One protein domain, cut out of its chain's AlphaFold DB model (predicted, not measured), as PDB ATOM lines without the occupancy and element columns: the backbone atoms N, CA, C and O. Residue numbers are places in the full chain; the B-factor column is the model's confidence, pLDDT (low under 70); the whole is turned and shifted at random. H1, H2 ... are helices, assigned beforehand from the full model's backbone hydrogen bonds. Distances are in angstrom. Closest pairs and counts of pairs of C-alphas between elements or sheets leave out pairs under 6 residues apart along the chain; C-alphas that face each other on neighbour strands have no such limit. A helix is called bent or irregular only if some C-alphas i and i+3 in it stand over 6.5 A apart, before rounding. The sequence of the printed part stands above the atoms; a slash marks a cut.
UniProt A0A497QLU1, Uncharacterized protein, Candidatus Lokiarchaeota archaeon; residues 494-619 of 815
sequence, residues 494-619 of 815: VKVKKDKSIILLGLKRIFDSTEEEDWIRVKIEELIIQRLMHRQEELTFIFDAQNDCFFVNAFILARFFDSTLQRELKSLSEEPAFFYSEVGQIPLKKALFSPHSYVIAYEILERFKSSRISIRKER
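What this domain is: This is residues 494 to 619 of the 815 residues of an uncharacterized protein of Candidatus Lokiarchaeota archaeon (UniProt A0A497QLU1). A long helical hairpin, H1 and H2 side by side, is crossed steeply on one side by a second layer of two helices, H3 and H5. The short H4 packs on H3 on the side away from the hairpin; a long loop, residues 575 to 597, leads from there back to the start of H5, and residues 614 to 619 of H5 stick out. The printed part has 126 residues with five named helices, H1 to H5 in chain order, and no named strand; its class is all helix. It is compact, with a radius of gyration of the C-alphas of 14.4 A, and spans 42 by 34 by 28 A.

How they stand to each other: Start at H2, residues 515 to 542, the longest helix. It forms a hairpin with H1, residues 494 to 512: they touch at a shallow tilt of 12 degrees, opposite ways, and their closest C-alphas, Ile 510 and Arg 521, are 5.2 A apart. Residues 525 to 533 of H2 touch residues 598 to 605 of H5, residues 598 to 619, at a steep tilt of 59 degrees; look at the closest C-alphas, Ile 529 and Ala 601, 5.4 A apart. The hub is H3, residues 549 to 561, which touches four helices. It touches H5 at a shallow tilt of 22 degrees, the same way, with the C-alphas of Leu 557 and Ile 604 closest at 6.6 A. Its residues 552 to 553 touch H2, with the C-alphas of Leu 539 and Val 552 closest at 6.2 A, and its residues 556 to 560 touch H1, with those of Lys 500 and Phe 560 closest at 5.8 A. H3 also touches H4, residues 565 to 574, at a steep tilt of 62 degrees, where the C-alphas of Ala 554 and Glu 568 are closest at 4.9 A. H4 is apart from H1, H2 and H5. Each O i to N i+4 pair is within hydrogen-bond range in H1, H4 and H5, against 22 of 24 in H2 and 8 of 9 in H3.

Where its parts are: Find C-alpha 515 at (204.222, 187.742, 112.451); from there H2 runs 40.7 A to C-alpha 542 at (168.536, 189.140, 92.937). H2 is irregular, with C-alphas 516 and 519 8.0 A apart, and H3 only just so, with C-alphas 549 and 552 6.8 A apart. H1, 27.5 A long, begins at C-alpha 494, (173.312, 199.915, 101.117). H3 measures 18.9 A and H4 14.2 A. H5 runs 31.4 A to C-alpha 619 at (199.708, 208.577, 102.376).

The domain as a whole: The two C-alphas farthest apart, Glu 516 and Asp 544, are 44.0 A from each other. The printed part has no cut, and its one long link is H4 to H5, with 23 residues. The mean pLDDT of the printed part is 87.9; look for values under 70 at residues 515 to 516.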
ATOM      1  N   VAL A 494     173.138 199.689  99.676       88.31
ATOM      2  CA  VAL A 494     173.312 199.915 101.117       88.31
ATOM      3  C   VAL A 494     174.079 198.753 101.747       88.31
ATOM      4  O   VAL A 494     174.995 198.974 102.546       88.31
ATOM      5  N   LYS A 495     173.717 197.516 101.393       87.75
ATOM      6  CA  LYS A 495     174.289 196.295 101.972       87.75
ATOM      7  C   LYS A 495     175.753 196.104 101.544       87.75
ATOM      8  O   LYS A 495     176.612 195.955 102.410       87.75
ATOM      9  N   VAL A 496     176.086 196.276 100.260       91.56
ATOM     10  CA  VAL A 496     177.480 196.203  99.765       91.56
ATOM     11  C   VAL A 496     178.348 197.337 100.319       91.56
ATOM     12  O   VAL A 496     179.501 197.111 100.696       91.56
ATOM     13  N   LYS A 497     177.813 198.560 100.443       88.38
ATOM     14  CA  LYS A 497     178.546 199.669 101.078       88.38
ATOM     15  C   LYS A 497     178.878 199.361 102.541       88.38
ATOM     16  O   LYS A 497     179.962 199.705 103.019       88.38
ATOM     17  N   LYS A 498     177.961 198.710 103.256       86.12
ATOM     18  CA  LYS A 498     178.204 198.254 104.625       86.12
ATOM     19  C   LYS A 498     179.266 197.153 104.665       86.12
ATOM     20  O   LYS A 498     180.188 197.254 105.474       86.12
ATOM     21  N   ASP A 499     179.203 196.178 103.761       89.62
ATOM     22  CA  ASP A 499     180.224 195.129 103.655       89.62
ATOM     23  C   ASP A 499     181.617 195.720 103.425       89.62
ATOM     24  O   ASP A 499     182.545 195.381 104.156       89.62
ATOM     25  N   LYS A 500     181.752 196.706 102.524       91.62
ATOM     26  CA  LYS A 500     183.000 197.469 102.337       91.62
ATOM     27  C   LYS A 500     183.525 198.038 103.657       91.62
ATOM     28  O   LYS A 500     184.716 197.935 103.933       91.62
ATOM     29  N   SER A 501     182.662 198.653 104.469       88.12
ATOM     30  CA  SER A 501     183.079 199.258 105.743       88.12
ATOM     31  C   SER A 501     183.584 198.227 106.757       88.12
ATOM     32  O   SER A 501     184.601 198.464 107.401       88.12
ATOM     33  N   ILE A 502     182.937 197.062 106.837       86.12
ATOM     34  CA  ILE A 502     183.328 195.967 107.734       86.12
ATOM     35  C   ILE A 502     184.630 195.319 107.246       86.12
ATOM     36  O   ILE A 502     185.555 195.107 108.027       86.12
ATOM     37  N   ILE A 503     184.752 195.081 105.939       91.12
ATOM     38  CA  ILE A 503     185.965 194.523 105.329       91.12
ATOM     39  C   ILE A 503     187.152 195.468 105.517       91.12
ATOM     40  O   ILE A 503     188.254 195.012 105.798       91.12
ATOM     41  N   LEU A 504     186.951 196.789 105.447       90.06
ATOM     42  CA  LEU A 504     188.001 197.764 105.764       90.06
ATOM     43  C   LEU A 504     188.489 197.663 107.215       90.06
ATOM     44  O   LEU A 504     189.684 197.835 107.458       90.06
ATOM     45  N   LEU A 505     187.599 197.379 108.172       86.50
ATOM     46  CA  LEU A 505     187.986 197.119 109.563       86.50
ATOM     47  C   LEU A 505     188.781 195.809 109.680       86.50
ATOM     48  O   LEU A 505     189.812 195.789 110.353       86.50
ATOM     49  N   GLY A 506     188.356 194.758 108.971       86.38
ATOM     50  CA  GLY A 506     189.086 193.490 108.869       86.38
ATOM     51  C   GLY A 506     190.491 193.664 108.286       86.38
ATOM     52  O   GLY A 506     191.473 193.273 108.913       86.38
ATOM     53  N   LEU A 507     190.611 194.347 107.145       89.31
ATOM     54  CA  LEU A 507     191.894 194.659 106.508       89.31
ATOM     55  C   LEU A 507     192.800 195.493 107.411       89.31
ATOM     56  O   LEU A 507     194.002 195.258 107.451       89.31
ATOM     57  N   LYS A 508     192.244 196.445 108.172       87.06
ATOM     58  CA  LYS A 508     193.027 197.202 109.153       87.06
ATOM     59  C   LYS A 508     193.644 196.272 110.203       87.06
ATOM     60  O   LYS A 508     194.833 196.390 110.471       87.06
ATOM     61  N   ARG A 509     192.875 195.319 110.742       84.38
ATOM     62  CA  ARG A 509     193.393 194.323 111.697       84.38
ATOM     63  C   ARG A 509     194.444 193.410 111.058       84.38
ATOM     64  O   ARG A 509     195.444 193.134 111.711       84.38
ATOM     65  N   ILE A 510     194.263 193.011 109.796       86.00
ATOM     66  CA  ILE A 510     195.271 192.255 109.032       86.00
ATOM     67  C   ILE A 510     196.567 193.069 108.911       86.00
ATOM     68  O   ILE A 510     197.635 192.569 109.245       86.00
ATOM     69  N   PHE A 511     196.495 194.340 108.509       84.75
ATOM     70  CA  PHE A 511     197.689 195.175 108.341       84.75
ATOM     71  C   PHE A 511     198.394 195.544 109.652       84.75
ATOM     72  O   PHE A 511     199.584 195.845 109.619       84.75
ATOM     73  N   ASP A 512     197.674 195.561 110.774       82.00
ATOM     74  CA  ASP A 512     198.215 195.923 112.089       82.00
ATOM     75  C   ASP A 512     198.719 194.700 112.888       82.00
ATOM     76  O   ASP A 512     199.307 194.868 113.955       82.00
ATOM     77  N   SER A 513     198.485 193.479 112.400       78.06
ATOM     78  CA  SER A 513     198.912 192.238 113.065       78.06
ATOM     79  C   SER A 513     200.405 191.947 112.867       78.06
ATOM     80  O   SER A 513     200.985 192.304 111.838       78.06
ATOM     81  N   THR A 514     201.036 191.305 113.852       74.19
ATOM     82  CA  THR A 514     202.459 190.904 113.843       74.19
ATOM     83  C   THR A 514     202.661 189.508 113.237       74.19
ATOM     84  O   THR A 514     201.690 188.789 113.033       74.19
ATOM     85  N   GLU A 515     203.907 189.094 112.974       67.75
ATOM     86  CA  GLU A 515     204.222 187.742 112.451       67.75
ATOM     87  C   GLU A 515     203.721 186.617 113.382       67.75
ATOM     88  O   GLU A 515     203.199 185.607 112.927       67.75
ATOM     89  N   GLU A 516     203.757 186.823 114.704       61.78
ATOM     90  CA  GLU A 516     203.201 185.876 115.691       61.78
ATOM     91  C   GLU A 516     201.659 185.740 115.630       61.78
ATOM     92  O   GLU A 516     201.083 184.809 116.195       61.78
ATOM     93  N   GLU A 517     200.971 186.650 114.929       77.56
ATOM     94  CA  GLU A 517     199.513 186.678 114.748       77.56
ATOM     95  C   GLU A 517     199.084 186.215 113.336       77.56
ATOM     96  O   GLU A 517     197.952 186.471 112.922       77.56
ATOM     97  N   ASP A 518     199.935 185.506 112.583       79.25
ATOM     98  CA  ASP A 518     199.613 185.071 111.211       79.25
ATOM     99  C   ASP A 518     198.323 184.231 111.122       79.25
ATOM    100  O   ASP A 518     197.538 184.377 110.183       79.25
ATOM    101  N   TRP A 519     198.016 183.425 112.143       81.75
ATOM    102  CA  TRP A 519     196.753 182.680 112.215       81.75
ATOM    103  C   TRP A 519     195.517 183.598 112.289       81.75
ATOM    104  O   TRP A 519     194.452 183.243 111.778       81.75
ATOM    105  N   ILE A 520     195.645 184.790 112.890       80.25
ATOM    106  CA  ILE A 520     194.578 185.802 112.951       80.25
ATOM    107  C   ILE A 520     194.344 186.383 111.559       80.25
ATOM    108  O   ILE A 520     193.192 186.578 111.172       80.25
ATOM    109  N   ARG A 521     195.417 186.626 110.791       84.62
ATOM    110  CA  ARG A 521     195.318 187.118 109.408       84.62
ATOM    111  C   ARG A 521     194.512 186.153 108.553       84.62
ATOM    112  O   ARG A 521     193.484 186.554 108.014       84.62
ATOM    113  N   VAL A 522     194.919 184.882 108.533       86.94
ATOM    114  CA  VAL A 522     194.246 183.825 107.761       86.94
ATOM    115  C   VAL A 522     192.779 183.697 108.174       86.94
ATOM    116  O   VAL A 522     191.897 183.643 107.322       86.94
ATOM    117  N   LYS A 523     192.488 183.724 109.483       87.25
ATOM    118  CA  LYS A 523     191.108 183.650 109.982       87.25
ATOM    119  C   LYS A 523     190.253 184.830 109.508       87.25
ATOM    120  O   LYS A 523     189.106 184.629 109.119       87.25
ATOM    121  N   ILE A 524     190.773 186.059 109.549       86.31
ATOM    122  CA  ILE A 524     190.023 187.243 109.101       86.31
ATOM    123  C   ILE A 524     189.817 187.215 107.583       86.31
ATOM    124  O   ILE A 524     188.726 187.556 107.128       86.31
ATOM    125  N   GLU A 525     190.822 186.805 106.809       90.88
ATOM    126  CA  GLU A 525     190.702 186.653 105.353       90.88
ATOM    127  C   GLU A 525     189.613 185.642 104.991       90.88
ATOM    128  O   GLU A 525     188.721 185.970 104.210       90.88
ATOM    129  N   GLU A 526     189.606 184.477 105.640       91.62
ATOM    130  CA  GLU A 526     188.576 183.452 105.449       91.62
ATOM    131  C   GLU A 526     187.172 183.985 105.781       91.62
ATOM    132  O   GLU A 526     186.233 183.813 105.005       91.62
ATOM    133  N   LEU A 527     187.018 184.719 106.889       88.75
ATOM    134  CA  LEU A 527     185.739 185.345 107.247       88.75
ATOM    135  C   LEU A 527     185.286 186.397 106.221       88.75
ATOM    136  O   LEU A 527     184.091 186.513 105.936       88.75
ATOM    137  N   ILE A 528     186.217 187.169 105.650       92.69
ATOM    138  CA  ILE A 528     185.904 188.117 104.574       92.69
ATOM    139  C   ILE A 528     185.473 187.366 103.310       92.69
ATOM    140  O   ILE A 528     184.488 187.763 102.684       92.69
ATOM    141  N   ILE A 529     186.159 186.280 102.949       94.25
ATOM    142  CA  ILE A 529     185.821 185.460 101.780       94.25
ATOM    143  C   ILE A 529     184.433 184.844 101.941       94.25
ATOM    144  O   ILE A 529     183.606 184.983 101.041       94.25
ATOM    145  N   GLN A 530     184.125 184.259 103.098       91.25
ATOM    146  CA  GLN A 530     182.794 183.720 103.394       91.25
ATOM    147  C   GLN A 530     181.707 184.791 103.254       91.25
ATOM    148  O   GLN A 530     180.662 184.555 102.641       91.25
ATOM    149  N   ARG A 531     181.973 186.006 103.747       91.06
ATOM    150  CA  ARG A 531     181.052 187.138 103.602       91.06
ATOM    151  C   ARG A 531     180.858 187.554 102.141       91.06
ATOM    152  O   ARG A 531     179.731 187.817 101.724       91.06
ATOM    153  N   LEU A 532     181.936 187.608 101.358       94.25
ATOM    154  CA  LEU A 532     181.882 187.901  99.923       94.25
ATOM    155  C   LEU A 532     181.114 186.821  99.159       94.25
ATOM    156  O   LEU A 532     180.279 187.153  98.324       94.25
ATOM    157  N   MET A 533     181.333 185.548  99.480       93.56
ATOM    158  CA  MET A 533     180.602 184.429  98.889       93.56
ATOM    159  C   MET A 533     179.103 184.509  99.193       93.56
ATOM    160  O   MET A 533     178.290 184.368  98.279       93.56
ATOM    161  N   HIS A 534     178.721 184.820 100.434       90.06
ATOM    162  CA  HIS A 534     177.312 185.033 100.777       90.06
ATOM    163  C   HIS A 534     176.702 186.197  99.979       90.06
ATOM    164  O   HIS A 534     175.604 186.087  99.433       90.06
ATOM    165  N   ARG A 535     177.453 187.296  99.821       91.56
ATOM    166  CA  ARG A 535     177.045 188.432  98.983       91.56
ATOM    167  C   ARG A 535     176.900 188.043  97.507       91.56
ATOM    168  O   ARG A 535     175.955 188.493  96.865       91.56
ATOM    169  N   GLN A 536     177.807 187.230  96.971       93.44
ATOM    170  CA  GLN A 536     177.732 186.723  95.598       93.44
ATOM    171  C   GLN A 536     176.473 185.888  95.381       93.44
ATOM    172  O   GLN A 536     175.786 186.087  94.385       93.44
ATOM    173  N   GLU A 537     176.157 184.979  96.303       90.62
ATOM    174  CA  GLU A 537     174.961 184.134  96.230       90.62
ATOM    175  C   GLU A 537     173.685 184.986  96.205       90.62
ATOM    176  O   GLU A 537     172.871 184.865  95.286       90.62
ATOM    177  N   GLU A 538     173.558 185.917  97.156       88.94
ATOM    178  CA  GLU A 538     172.404 186.811  97.262       88.94
ATOM    179  C   GLU A 538     172.232 187.672  95.999       88.94
ATOM    180  O   GLU A 538     171.141 187.741  95.434       88.94
ATOM    181  N   LEU A 539     173.302 188.305  95.508       92.00
ATOM    182  CA  LEU A 539     173.235 189.156  94.315       92.00
ATOM    183  C   LEU A 539     172.999 188.357  93.026       92.00
ATOM    184  O   LEU A 539     172.332 188.858  92.121       92.00
ATOM    185  N   THR A 540     173.508 187.124  92.941       91.25
ATOM    186  CA  THR A 540     173.249 186.225  91.805       91.25
ATOM    187  C   THR A 540     171.768 185.885  91.722       91.25
ATOM    188  O   THR A 540     171.208 185.871  90.627       91.25
ATOM    189  N   PHE A 541     171.128 185.660  92.870       88.00
ATOM    190  CA  PHE A 541     169.688 185.443  92.948       88.00
ATOM    191  C   PHE A 541     168.889 186.713  92.606       88.00
ATOM    192  O   PHE A 541     167.949 186.645  91.819       88.00
ATOM    193  N   ILE A 542     169.276 187.879  93.142       89.88
ATOM    194  CA  ILE A 542     168.536 189.140  92.937       89.88
ATOM    195  C   ILE A 542     168.595 189.635  91.493       89.88
ATOM    196  O   ILE A 542     167.588 190.110  90.970       89.88
ATOM    197  N   PHE A 543     169.762 189.551  90.854       89.62
ATOM    198  CA  PHE A 543     169.961 190.037  89.485       89.62
ATOM    199  C   PHE A 543     169.740 188.959  88.418       89.62
ATOM    200  O   PHE A 543     170.051 189.200  87.256       89.62
ATOM    201  N   ASP A 544     169.243 187.777  88.807       85.94
ATOM    202  CA  ASP A 544     169.062 186.614  87.926       85.94
ATOM    203  C   ASP A 544     170.319 186.297  87.084       85.94
ATOM    204  O   ASP A 544     170.280 185.983  85.895       85.94
ATOM    205  N   ALA A 545     171.490 186.418  87.714       86.44
ATOM    206  CA  ALA A 545     172.787 186.416  87.042       86.44
ATOM    207  C   ALA A 545     173.468 185.036  87.065       86.44
ATOM    208  O   ALA A 545     174.696 184.953  87.081       86.44
ATOM    209  N   GLN A 546     172.702 183.935  87.065       83.12
ATOM    210  CA  GLN A 546     173.252 182.573  87.225       83.12
ATOM    211  C   GLN A 546     174.309 182.211  86.168       83.12
ATOM    212  O   GLN A 546     175.221 181.436  86.447       83.12
ATOM    213  N   ASN A 547     174.203 182.804  84.977       81.00
ATOM    214  CA  ASN A 547     175.124 182.584  83.863       81.00
ATOM    215  C   ASN A 547     176.126 183.736  83.667       81.00
ATOM    216  O   ASN A 547     176.932 183.695  82.736       81.00
ATOM    217  N   ASP A 548     176.094 184.769  84.518       85.38
ATOM    218  CA  ASP A 548     177.011 185.902  84.428       85.38
ATOM    219  C   ASP A 548     177.947 185.991  85.630       85.38
ATOM    220  O   ASP A 548     177.720 186.692  86.615       85.38
ATOM    221  N   CYS A 549     179.059 185.274  85.489       85.19
ATOM    222  CA  CYS A 549     180.097 185.177  86.498       85.19
ATOM    223  C   CYS A 549     180.701 186.533  86.905       85.19
ATOM    224  O   CYS A 549     180.983 186.755  88.081       85.19
ATOM    225  N   PHE A 550     180.881 187.467  85.970       91.44
ATOM    226  CA  PHE A 550     181.562 188.731  86.268       91.44
ATOM    227  C   PHE A 550     180.614 189.852  86.653       91.44
ATOM    228  O   PHE A 550     181.038 190.745  87.373       91.44
ATOM    229  N   PHE A 551     179.345 189.809  86.255       91.38
ATOM    230  CA  PHE A 551     178.404 190.895  86.528       91.38
ATOM    231  C   PHE A 551     178.243 191.211  88.021       91.38
ATOM    232  O   PHE A 551     178.477 192.340  88.455       91.38
ATOM    233  N   VAL A 552     177.919 190.197  88.826       92.25
ATOM    234  CA  VAL A 552     177.745 190.346  90.279       92.25
ATOM    235  C   VAL A 552     179.058 190.733  90.963       92.25
ATOM    236  O   VAL A 552     179.087 191.587  91.849       92.25
ATOM    237  N   ASN A 553     180.164 190.133  90.531       93.88
ATOM    238  CA  ASN A 553     181.478 190.346  91.131       93.88
ATOM    239  C   ASN A 553     182.053 191.731  90.806       93.88
ATOM    240  O   ASN A 553     182.594 192.402  91.687       93.88
ATOM    241  N   ALA A 554     181.845 192.211  89.581       94.00
ATOM    242  CA  ALA A 554     182.171 193.569  89.172       94.00
ATOM    243  C   ALA A 554     181.334 194.600  89.933       94.00
ATOM    244  O   ALA A 554     181.855 195.648  90.298       94.00
ATOM    245  N   PHE A 555     180.064 194.307  90.231       94.94
ATOM    246  CA  PHE A 555     179.236 195.184  91.059       94.94
ATOM    247  C   PHE A 555     179.804 195.343  92.477       94.94
ATOM    248  O   PHE A 555     179.918 196.465  92.977       94.94
ATOM    249  N   ILE A 556     180.220 194.241  93.114       94.88
ATOM    250  CA  ILE A 556     180.866 194.282  94.437       94.88
ATOM    251  C   ILE A 556     182.153 195.119  94.377       94.88
ATOM    252  O   ILE A 556     182.324 196.046  95.177       94.88
ATOM    253  N   LEU A 557     183.020 194.849  93.395       93.56
ATOM    254  CA  LEU A 557     184.261 195.601  93.178       93.56
ATOM    255  C   LEU A 557     183.995 197.088  92.958       93.56
ATOM    256  O   LEU A 557     184.601 197.923  93.628       93.56
ATOM    257  N   ALA A 558     183.031 197.436  92.107       93.25
ATOM    258  CA  ALA A 558     182.727 198.820  91.759       93.25
ATOM    259  C   ALA A 558     182.372 199.638  93.000       93.25
ATOM    260  O   ALA A 558     182.742 200.801  93.149       93.25
ATOM    261  N   ARG A 559     181.687 199.020  93.963       93.38
ATOM    262  CA  ARG A 559     181.383 199.664  95.244       93.38
ATOM    263  C   ARG A 559     182.583 199.709  96.182       93.38
ATOM    264  O   ARG A 559     182.740 200.684  96.919       93.38
ATOM    265  N   PHE A 560     183.468 198.718  96.155       91.56
ATOM    266  CA  PHE A 560     184.692 198.723  96.962       91.56
ATOM    267  C   PHE A 560     185.670 199.811  96.505       91.56
ATOM    268  O   PHE A 560     186.250 200.505  97.351       91.56
ATOM    269  N   PHE A 561     185.765 200.024  95.195       88.62
ATOM    270  CA  PHE A 561     186.659 200.989  94.561       88.62
ATOM    271  C   PHE A 561     186.068 202.391  94.374       88.62
ATOM    272  O   PHE A 561     186.820 203.305  94.049       88.62
ATOM    273  N   ASP A 562     184.768 202.584  94.641       88.75
ATOM    274  CA  ASP A 562     184.042 203.816  94.279       88.75
ATOM    275  C   ASP A 562     184.230 204.127  92.779       88.75
ATOM    276  O   ASP A 562     184.641 205.220  92.390       88.75
ATOM    277  N   SER A 563     183.990 203.111  91.945       91.19
ATOM    278  CA  SER A 563     184.156 203.115  90.490       91.19
ATOM    279  C   SER A 563     182.880 202.652  89.774       91.19
ATOM    280  O   SER A 563     181.893 202.267  90.409       91.19
ATOM    281  N   THR A 564     182.864 202.718  88.441       91.44
ATOM    282  CA  THR A 564     181.723 202.281  87.622       91.44
ATOM    283  C   THR A 564     181.710 200.764  87.420       91.44
ATOM    284  O   THR A 564     182.760 200.147  87.227       91.44
ATOM    285  N   LEU A 565     180.517 200.158  87.359       92.75
ATOM    286  CA  LEU A 565     180.358 198.730  87.039       92.75
ATOM    287  C   LEU A 565     181.079 198.321  85.744       92.75
ATOM    288  O   LEU A 565     181.724 197.280  85.694       92.75
ATOM    289  N   GLN A 566     181.009 199.150  84.698       91.31
ATOM    290  CA  GLN A 566     181.653 198.862  83.410       91.31
ATOM    291  C   GLN A 566     183.179 198.786  83.507       91.31
ATOM    292  O   GLN A 566     183.796 197.981  82.809       91.31
ATOM    293  N   ARG A 567     183.792 199.618  84.354       91.69
ATOM    294  CA  ARG A 567     185.238 199.588  84.574       91.69
ATOM    295  C   ARG A 567     185.648 198.285  85.250       91.69
ATOM    296  O   ARG A 567     186.576 197.637  84.783       91.69
ATOM    297  N   GLU A 568     184.938 197.886  86.299       92.94
ATOM    298  CA  GLU A 568     185.289 196.674  87.046       92.94
ATOM    299  C   GLU A 568     184.942 195.387  86.292       92.94
ATOM    300  O   GLU A 568     185.630 194.380  86.444       92.94
ATOM    301  N   LEU A 569     183.936 195.424  85.412       91.50
ATOM    302  CA  LEU A 569     183.675 194.344  84.457       91.50
ATOM    303  C   LEU A 569     184.895 194.093  83.568       91.50
ATOM    304  O   LEU A 569     185.316 192.947  83.430       91.50
ATOM    305  N   LYS A 570     185.480 195.163  83.011       91.50
ATOM    306  CA  LYS A 570     186.709 195.075  82.211       91.50
ATOM    307  C   LYS A 570     187.900 194.632  83.051       91.50
ATOM    308  O   LYS A 570     188.645 193.763  82.614       91.50
ATOM    309  N   SER A 571     188.041 195.170  84.266       90.75
ATOM    310  CA  SER A 571     189.111 194.786  85.197       90.75
ATOM    311  C   SER A 571     189.111 193.277  85.456       90.75
ATOM    312  O   SER A 571     190.138 192.631  85.277       90.75
ATOM    313  N   LEU A 572     187.956 192.678  85.768       89.69
ATOM    314  CA  LEU A 572     187.856 191.231  85.997       89.69
ATOM    315  C   LEU A 572     188.148 190.379  84.753       89.69
ATOM    316  O   LEU A 572     188.646 189.261  84.890       89.69
ATOM    317  N   SER A 573     187.810 190.866  83.556       87.94
ATOM    318  CA  SER A 573     187.970 190.096  82.318       87.94
ATOM    319  C   SER A 573     189.334 190.246  81.647       87.94
ATOM    320  O   SER A 573     189.752 189.333  80.938       87.94
ATOM    321  N   GLU A 574     189.990 191.395  81.805       90.31
ATOM    322  CA  GLU A 574     191.189 191.762  81.039       90.31
ATOM    323  C   GLU A 574     192.450 191.825  81.906       90.31
ATOM    324  O   GLU A 574     193.536 191.516  81.417       90.31
ATOM    325  N   GLU A 575     192.340 192.202  83.183       90.50
ATOM    326  CA  GLU A 575     193.519 192.353  84.034       90.50
ATOM    327  C   GLU A 575     193.996 191.002  84.594       90.50
ATOM    328  O   GLU A 575     193.179 190.117  84.869       90.50
ATOM    329  N   PRO A 576     195.312 190.837  84.829       89.12
ATOM    330  CA  PRO A 576     195.861 189.628  85.437       89.12
ATOM    331  C   PRO A 576     195.199 189.308  86.779       89.12
ATOM    332  O   PRO A 576     195.016 190.200  87.608       89.12
ATOM    333  N   ALA A 577     194.858 188.039  86.994       87.94
ATOM    334  CA  ALA A 577     194.234 187.583  88.227       87.94
ATOM    335  C   ALA A 577     195.277 187.329  89.323       87.94
ATOM    336  O   ALA A 577     196.285 186.659  89.083       87.94
ATOM    337  N   PHE A 578     195.005 187.781  90.547       87.38
ATOM    338  CA  PHE A 578     195.815 187.461  91.727       87.38
ATOM    339  C   PHE A 578     195.836 185.959  92.014       87.38
ATOM    340  O   PHE A 578     196.872 185.430  92.422       87.38
ATOM    341  N   PHE A 579     194.738 185.255  91.728       84.88
ATOM    342  CA  PHE A 579     194.674 183.797  91.850       84.88
ATOM    343  C   PHE A 579     195.744 183.062  91.016       84.88
ATOM    344  O   PHE A 579     196.226 182.011  91.426       84.88
ATOM    345  N   TYR A 580     196.151 183.618  89.869       85.06
ATOM    346  CA  TYR A 580     197.183 183.035  89.002       85.06
ATOM    347  C   TYR A 580     198.571 183.653  89.201       85.06
ATOM    348  O   TYR A 580     199.468 183.366  88.412       85.06
ATOM    349  N   SER A 581     198.778 184.478  90.232       84.25
ATOM    350  CA  SER A 581     200.019 185.250  90.416       84.25
ATOM    351  C   SER A 581     201.301 184.404  90.427       84.25
ATOM    352  O   SER A 581     202.320 184.856  89.908       84.25
ATOM    353  N   GLU A 582     201.247 183.169  90.930       84.19
ATOM    354  CA  GLU A 582     202.378 182.224  90.931       84.19
ATOM    355  C   GLU A 582     202.558 181.464  89.603       84.19
ATOM    356  O   GLU A 582     203.617 180.894  89.348       84.19
ATOM    357  N   VAL A 583     201.533 181.453  88.744       83.00
ATOM    358  CA  VAL A 583     201.506 180.711  87.471       83.00
ATOM    359  C   VAL A 583     201.833 181.622  86.284       83.00
ATOM    360  O   VAL A 583     202.533 181.211  85.359       83.00
ATOM    361  N   GLY A 584     201.333 182.860  86.283       81.62
ATOM    362  CA  GLY A 584     201.574 183.841  85.227       81.62
ATOM    363  C   GLY A 584     200.558 184.985  85.209       81.62
ATOM    364  O   GLY A 584     199.549 184.971  85.909       81.62
ATOM    365  N   GLN A 585     200.799 185.990  84.363       87.06
ATOM    366  CA  GLN A 585     199.907 187.146  84.203       87.06
ATOM    367  C   GLN A 585     198.702 186.804  83.314       87.06
ATOM    368  O   GLN A 585     198.623 187.214  82.159       87.06
ATOM    369  N   ILE A 586     197.782 186.002  83.848       88.31
ATOM    370  CA  ILE A 586     196.625 185.472  83.118       88.31
ATOM    371  C   ILE A 586     195.338 186.045  83.733       88.31
ATOM    372  O   ILE A 586     195.211 186.032  84.958       88.31
ATOM    373  N   PRO A 587     194.375 186.540  82.934       87.50
ATOM    374  CA  PRO A 587     193.082 186.988  83.446       87.50
ATOM    375  C   PRO A 587     192.159 185.813  83.803       87.50
ATOM    376  O   PRO A 587     192.336 184.682  83.335       87.50
ATOM    377  N   LEU A 588     191.118 186.077  84.600       86.19
ATOM    378  CA  LEU A 588     190.074 185.086  84.863       86.19
ATOM    379  C   LEU A 588     189.277 184.795  83.583       86.19
ATOM    380  O   LEU A 588     188.884 185.696  82.843       86.19
ATOM    381  N   LYS A 589     188.965 183.520  83.333       86.06
ATOM    382  CA  LYS A 589     188.094 183.121  82.218       86.06
ATOM    383  C   LYS A 589     186.657 182.955  82.704       86.06
ATOM    384  O   LYS A 589     186.376 182.031  83.464       86.06
ATOM    385  N   LYS A 590     185.738 183.787  82.195       83.19
ATOM    386  CA  LYS A 590     184.303 183.790  82.561       83.19
ATOM    387  C   LYS A 590     183.661 182.395  82.527       83.19
ATOM    388  O   LYS A 590     182.868 182.069  83.397       83.19
ATOM    389  N   ALA A 591     184.028 181.564  81.549       82.69
ATOM    390  CA  ALA A 591     183.454 180.232  81.349       82.69
ATOM    391  C   ALA A 591     183.856 179.186  82.409       82.69
ATOM    392  O   ALA A 591     183.239 178.127  82.465       82.69
ATOM    393  N   LEU A 592     184.895 179.439  83.211       84.81
ATOM    394  CA  LEU A 592     185.429 178.454  84.160       84.81
ATOM    395  C   LEU A 592     184.844 178.571  85.568       84.81
ATOM    396  O   LEU A 592     185.033 177.666  86.377       84.81
ATOM    397  N   PHE A 593     184.163 179.673  85.877       85.88
ATOM    398  CA  PHE A 593     183.759 179.976  87.243       85.88
ATOM    399  C   PHE A 593     182.269 180.283  87.335       85.88
ATOM    400  O   PHE A 593     181.709 180.994  86.505       85.88
ATOM    401  N   SER A 594     181.653 179.778  88.400       87.50
ATOM    402  CA  SER A 594     180.321 180.194  88.836       87.50
ATOM    403  C   SER A 594     180.359 181.644  89.354       87.50
ATOM    404  O   SER A 594     181.364 182.031  89.958       87.50
ATOM    405  N   PRO A 595     179.276 182.433  89.192       85.75
ATOM    406  CA  PRO A 595     179.143 183.760  89.810       85.75
ATOM    407  C   PRO A 595     179.357 183.758  91.329       85.75
ATOM    408  O   PRO A 595     179.912 184.706  91.881       85.75
ATOM    409  N   HIS A 596     178.963 182.666  91.988       90.19
ATOM    410  CA  HIS A 596     179.294 182.365  93.374       90.19
ATOM    411  C   HIS A 596     180.484 181.401  93.408       90.19
ATOM    412  O   HIS A 596     180.351 180.237  93.016       90.19
ATOM    413  N   SER A 597     181.652 181.897  93.822       91.12
ATOM    414  CA  SER A 597     182.906 181.144  93.795       91.12
ATOM    415  C   SER A 597     183.912 181.700  94.794       91.12
ATOM    416  O   SER A 597     184.209 182.897  94.796       91.12
ATOM    417  N   TYR A 598     184.517 180.795  95.567       92.62
ATOM    418  CA  TYR A 598     185.634 181.109  96.458       92.62
ATOM    419  C   TYR A 598     186.778 181.802  95.706       92.62
ATOM    420  O   TYR A 598     187.314 182.796  96.184       92.62
ATOM    421  N   VAL A 599     187.108 181.336  94.495       91.06
ATOM    422  CA  VAL A 599     188.214 181.885  93.687       91.06
ATOM    423  C   VAL A 599     187.997 183.364  93.383       91.06
ATOM    424  O   VAL A 599     188.920 184.164  93.498       91.06
ATOM    425  N   ILE A 600     186.767 183.749  93.039       91.12
ATOM    426  CA  ILE A 600     186.461 185.145  92.723       91.12
ATOM    427  C   ILE A 600     186.357 185.975  94.001       91.12
ATOM    428  O   ILE A 600     186.779 187.125  94.017       91.12
ATOM    429  N   ALA A 601     185.834 185.409  95.091       93.81
ATOM    430  CA  ALA A 601     185.818 186.094  96.381       93.81
ATOM    431  C   ALA A 601     187.246 186.404  96.874       93.81
ATOM    432  O   ALA A 601     187.517 187.527  97.300       93.81
ATOM    433  N   TYR A 602     188.169 185.449  96.729       94.00
ATOM    434  CA  TYR A 602     189.596 185.644  96.979       94.00
ATOM    435  C   TYR A 602     190.195 186.720  96.061       94.00
ATOM    436  O   TYR A 602     190.857 187.640  96.537       94.00
ATOM    437  N   GLU A 603     189.895 186.671  94.760       92.44
ATOM    438  CA  GLU A 603     190.338 187.683  93.795       92.44
ATOM    439  C   GLU A 603     189.882 189.100  94.189       92.44
ATOM    440  O   GLU A 603     190.668 190.048  94.149       92.44
ATOM    441  N   ILE A 604     188.621 189.253  94.607       94.00
ATOM    442  CA  ILE A 604     188.066 190.533  95.066       94.00
ATOM    443  C   ILE A 604     188.811 191.033  96.306       94.00
ATOM    444  O   ILE A 604     189.158 192.217  96.378       94.00
ATOM    445  N   LEU A 605     189.056 190.147  97.276       94.81
ATOM    446  CA  LEU A 605     189.788 190.475  98.495       94.81
ATOM    447  C   LEU A 605     191.209 190.952  98.176       94.81
ATOM    448  O   LEU A 605     191.593 192.028  98.633       94.81
ATOM    449  N   GLU A 606     191.964 190.212  97.366       93.38
ATOM    450  CA  GLU A 606     193.359 190.543  97.050       93.38
ATOM    451  C   GLU A 606     193.488 191.815  96.196       93.38
ATOM    452  O   GLU A 606     194.328 192.680  96.483       93.38
ATOM    453  N   ARG A 607     192.587 192.034  95.227       92.25
ATOM    454  CA  ARG A 607     192.482 193.323  94.512       92.25
ATOM    455  C   ARG A 607     192.233 194.475  95.478       92.25
ATOM    456  O   ARG A 607     192.887 195.518  95.414       92.25
ATOM    457  N   PHE A 608     191.295 194.299  96.404       92.31
ATOM    458  CA  PHE A 608     190.958 195.353  97.349       92.31
ATOM    459  C   PHE A 608     192.094 195.617  98.346       92.31
ATOM    460  O   PHE A 608     192.442 196.770  98.607       92.31
ATOM    461  N   LYS A 609     192.725 194.562  98.862       91.44
ATOM    462  CA  LYS A 609     193.870 194.611  99.778       91.44
ATOM    463  C   LYS A 609     195.077 195.292  99.133       91.44
ATOM    464  O   LYS A 609     195.613 196.232  99.723       91.44
ATOM    465  N   SER A 610     195.453 194.899  97.915       89.44
ATOM    466  CA  SER A 610     196.567 195.506  97.168       89.44
ATOM    467  C   SER A 610     196.349 197.001  96.923       89.44
ATOM    468  O   SER A 610     197.240 197.808  97.193       89.44
ATOM    469  N   SER A 611     195.135 197.410  96.547       87.62
ATOM    470  CA  SER A 611     194.782 198.827  96.428       87.62
ATOM    471  C   SER A 611     194.912 199.588  97.750       87.62
ATOM    472  O   SER A 611     195.451 200.698  97.780       87.62
ATOM    473  N   ARG A 612     194.480 198.999  98.873       88.00
ATOM    474  CA  ARG A 612     194.617 199.632 100.196       88.00
ATOM    475  C   ARG A 612     196.067 199.760 100.641       88.00
ATOM    476  O   ARG A 612     196.402 200.769 101.263       88.00
ATOM    477  N   ILE A 613     196.919 198.800 100.287       85.62
ATOM    478  CA  ILE A 613     198.367 198.891 100.505       85.62
ATOM    479  C   ILE A 613     198.947 200.064  99.704       85.62
ATOM    480  O   ILE A 613     199.665 200.881 100.279       85.62
ATOM    481  N   SER A 614     198.600 200.199  98.421       84.56
ATOM    482  CA  SER A 614     199.058 201.317  97.582       84.56
ATOM    483  C   SER A 614     198.630 202.674  98.149       84.56
ATOM    484  O   SER A 614     199.473 203.544  98.361       84.56
ATOM    485  N   ILE A 615     197.355 202.823  98.531       80.69
ATOM    486  CA  ILE A 615     196.833 204.058  99.149       80.69
ATOM    487  C   ILE A 615     197.548 204.368 100.476       80.69
ATOM    488  O   ILE A 615     197.812 205.530 100.798       80.69
ATOM    489  N   ARG A 616     197.862 203.346 101.285       80.88
ATOM    490  CA  ARG A 616     198.604 203.525 102.542       80.88
ATOM    491  C   ARG A 616     200.023 204.032 102.277       80.88
ATOM    492  O   ARG A 616     200.417 205.013 102.906       80.88
ATOM    493  N   LYS A 617     200.737 203.436 101.315       82.06
ATOM    494  CA  LYS A 617     202.082 203.872 100.900       82.06
ATOM    495  C   LYS A 617     202.082 205.321 100.413       82.06
ATOM    496  O   LYS A 617     202.876 206.123 100.890       82.06
ATOM    497  N   GLU A 618     201.137 205.697  99.552       79.19
ATOM    498  CA  GLU A 618     201.014 207.080  99.068       79.19
ATOM    499  C   GLU A 618     200.787 208.082 100.212       79.19
ATOM    500  O   GLU A 618     201.401 209.153 100.258       79.19
ATOM    501  N   ARG A 619     199.940 207.736 101.190       76.44
ATOM    502  CA  ARG A 619     199.708 208.577 102.376       76.44
ATOM    503  C   ARG A 619     200.953 208.718 103.242       76.44
ATOM    504  O   ARG A 619     201.225 209.817 103.732       76.44
TER     505      ARG A 619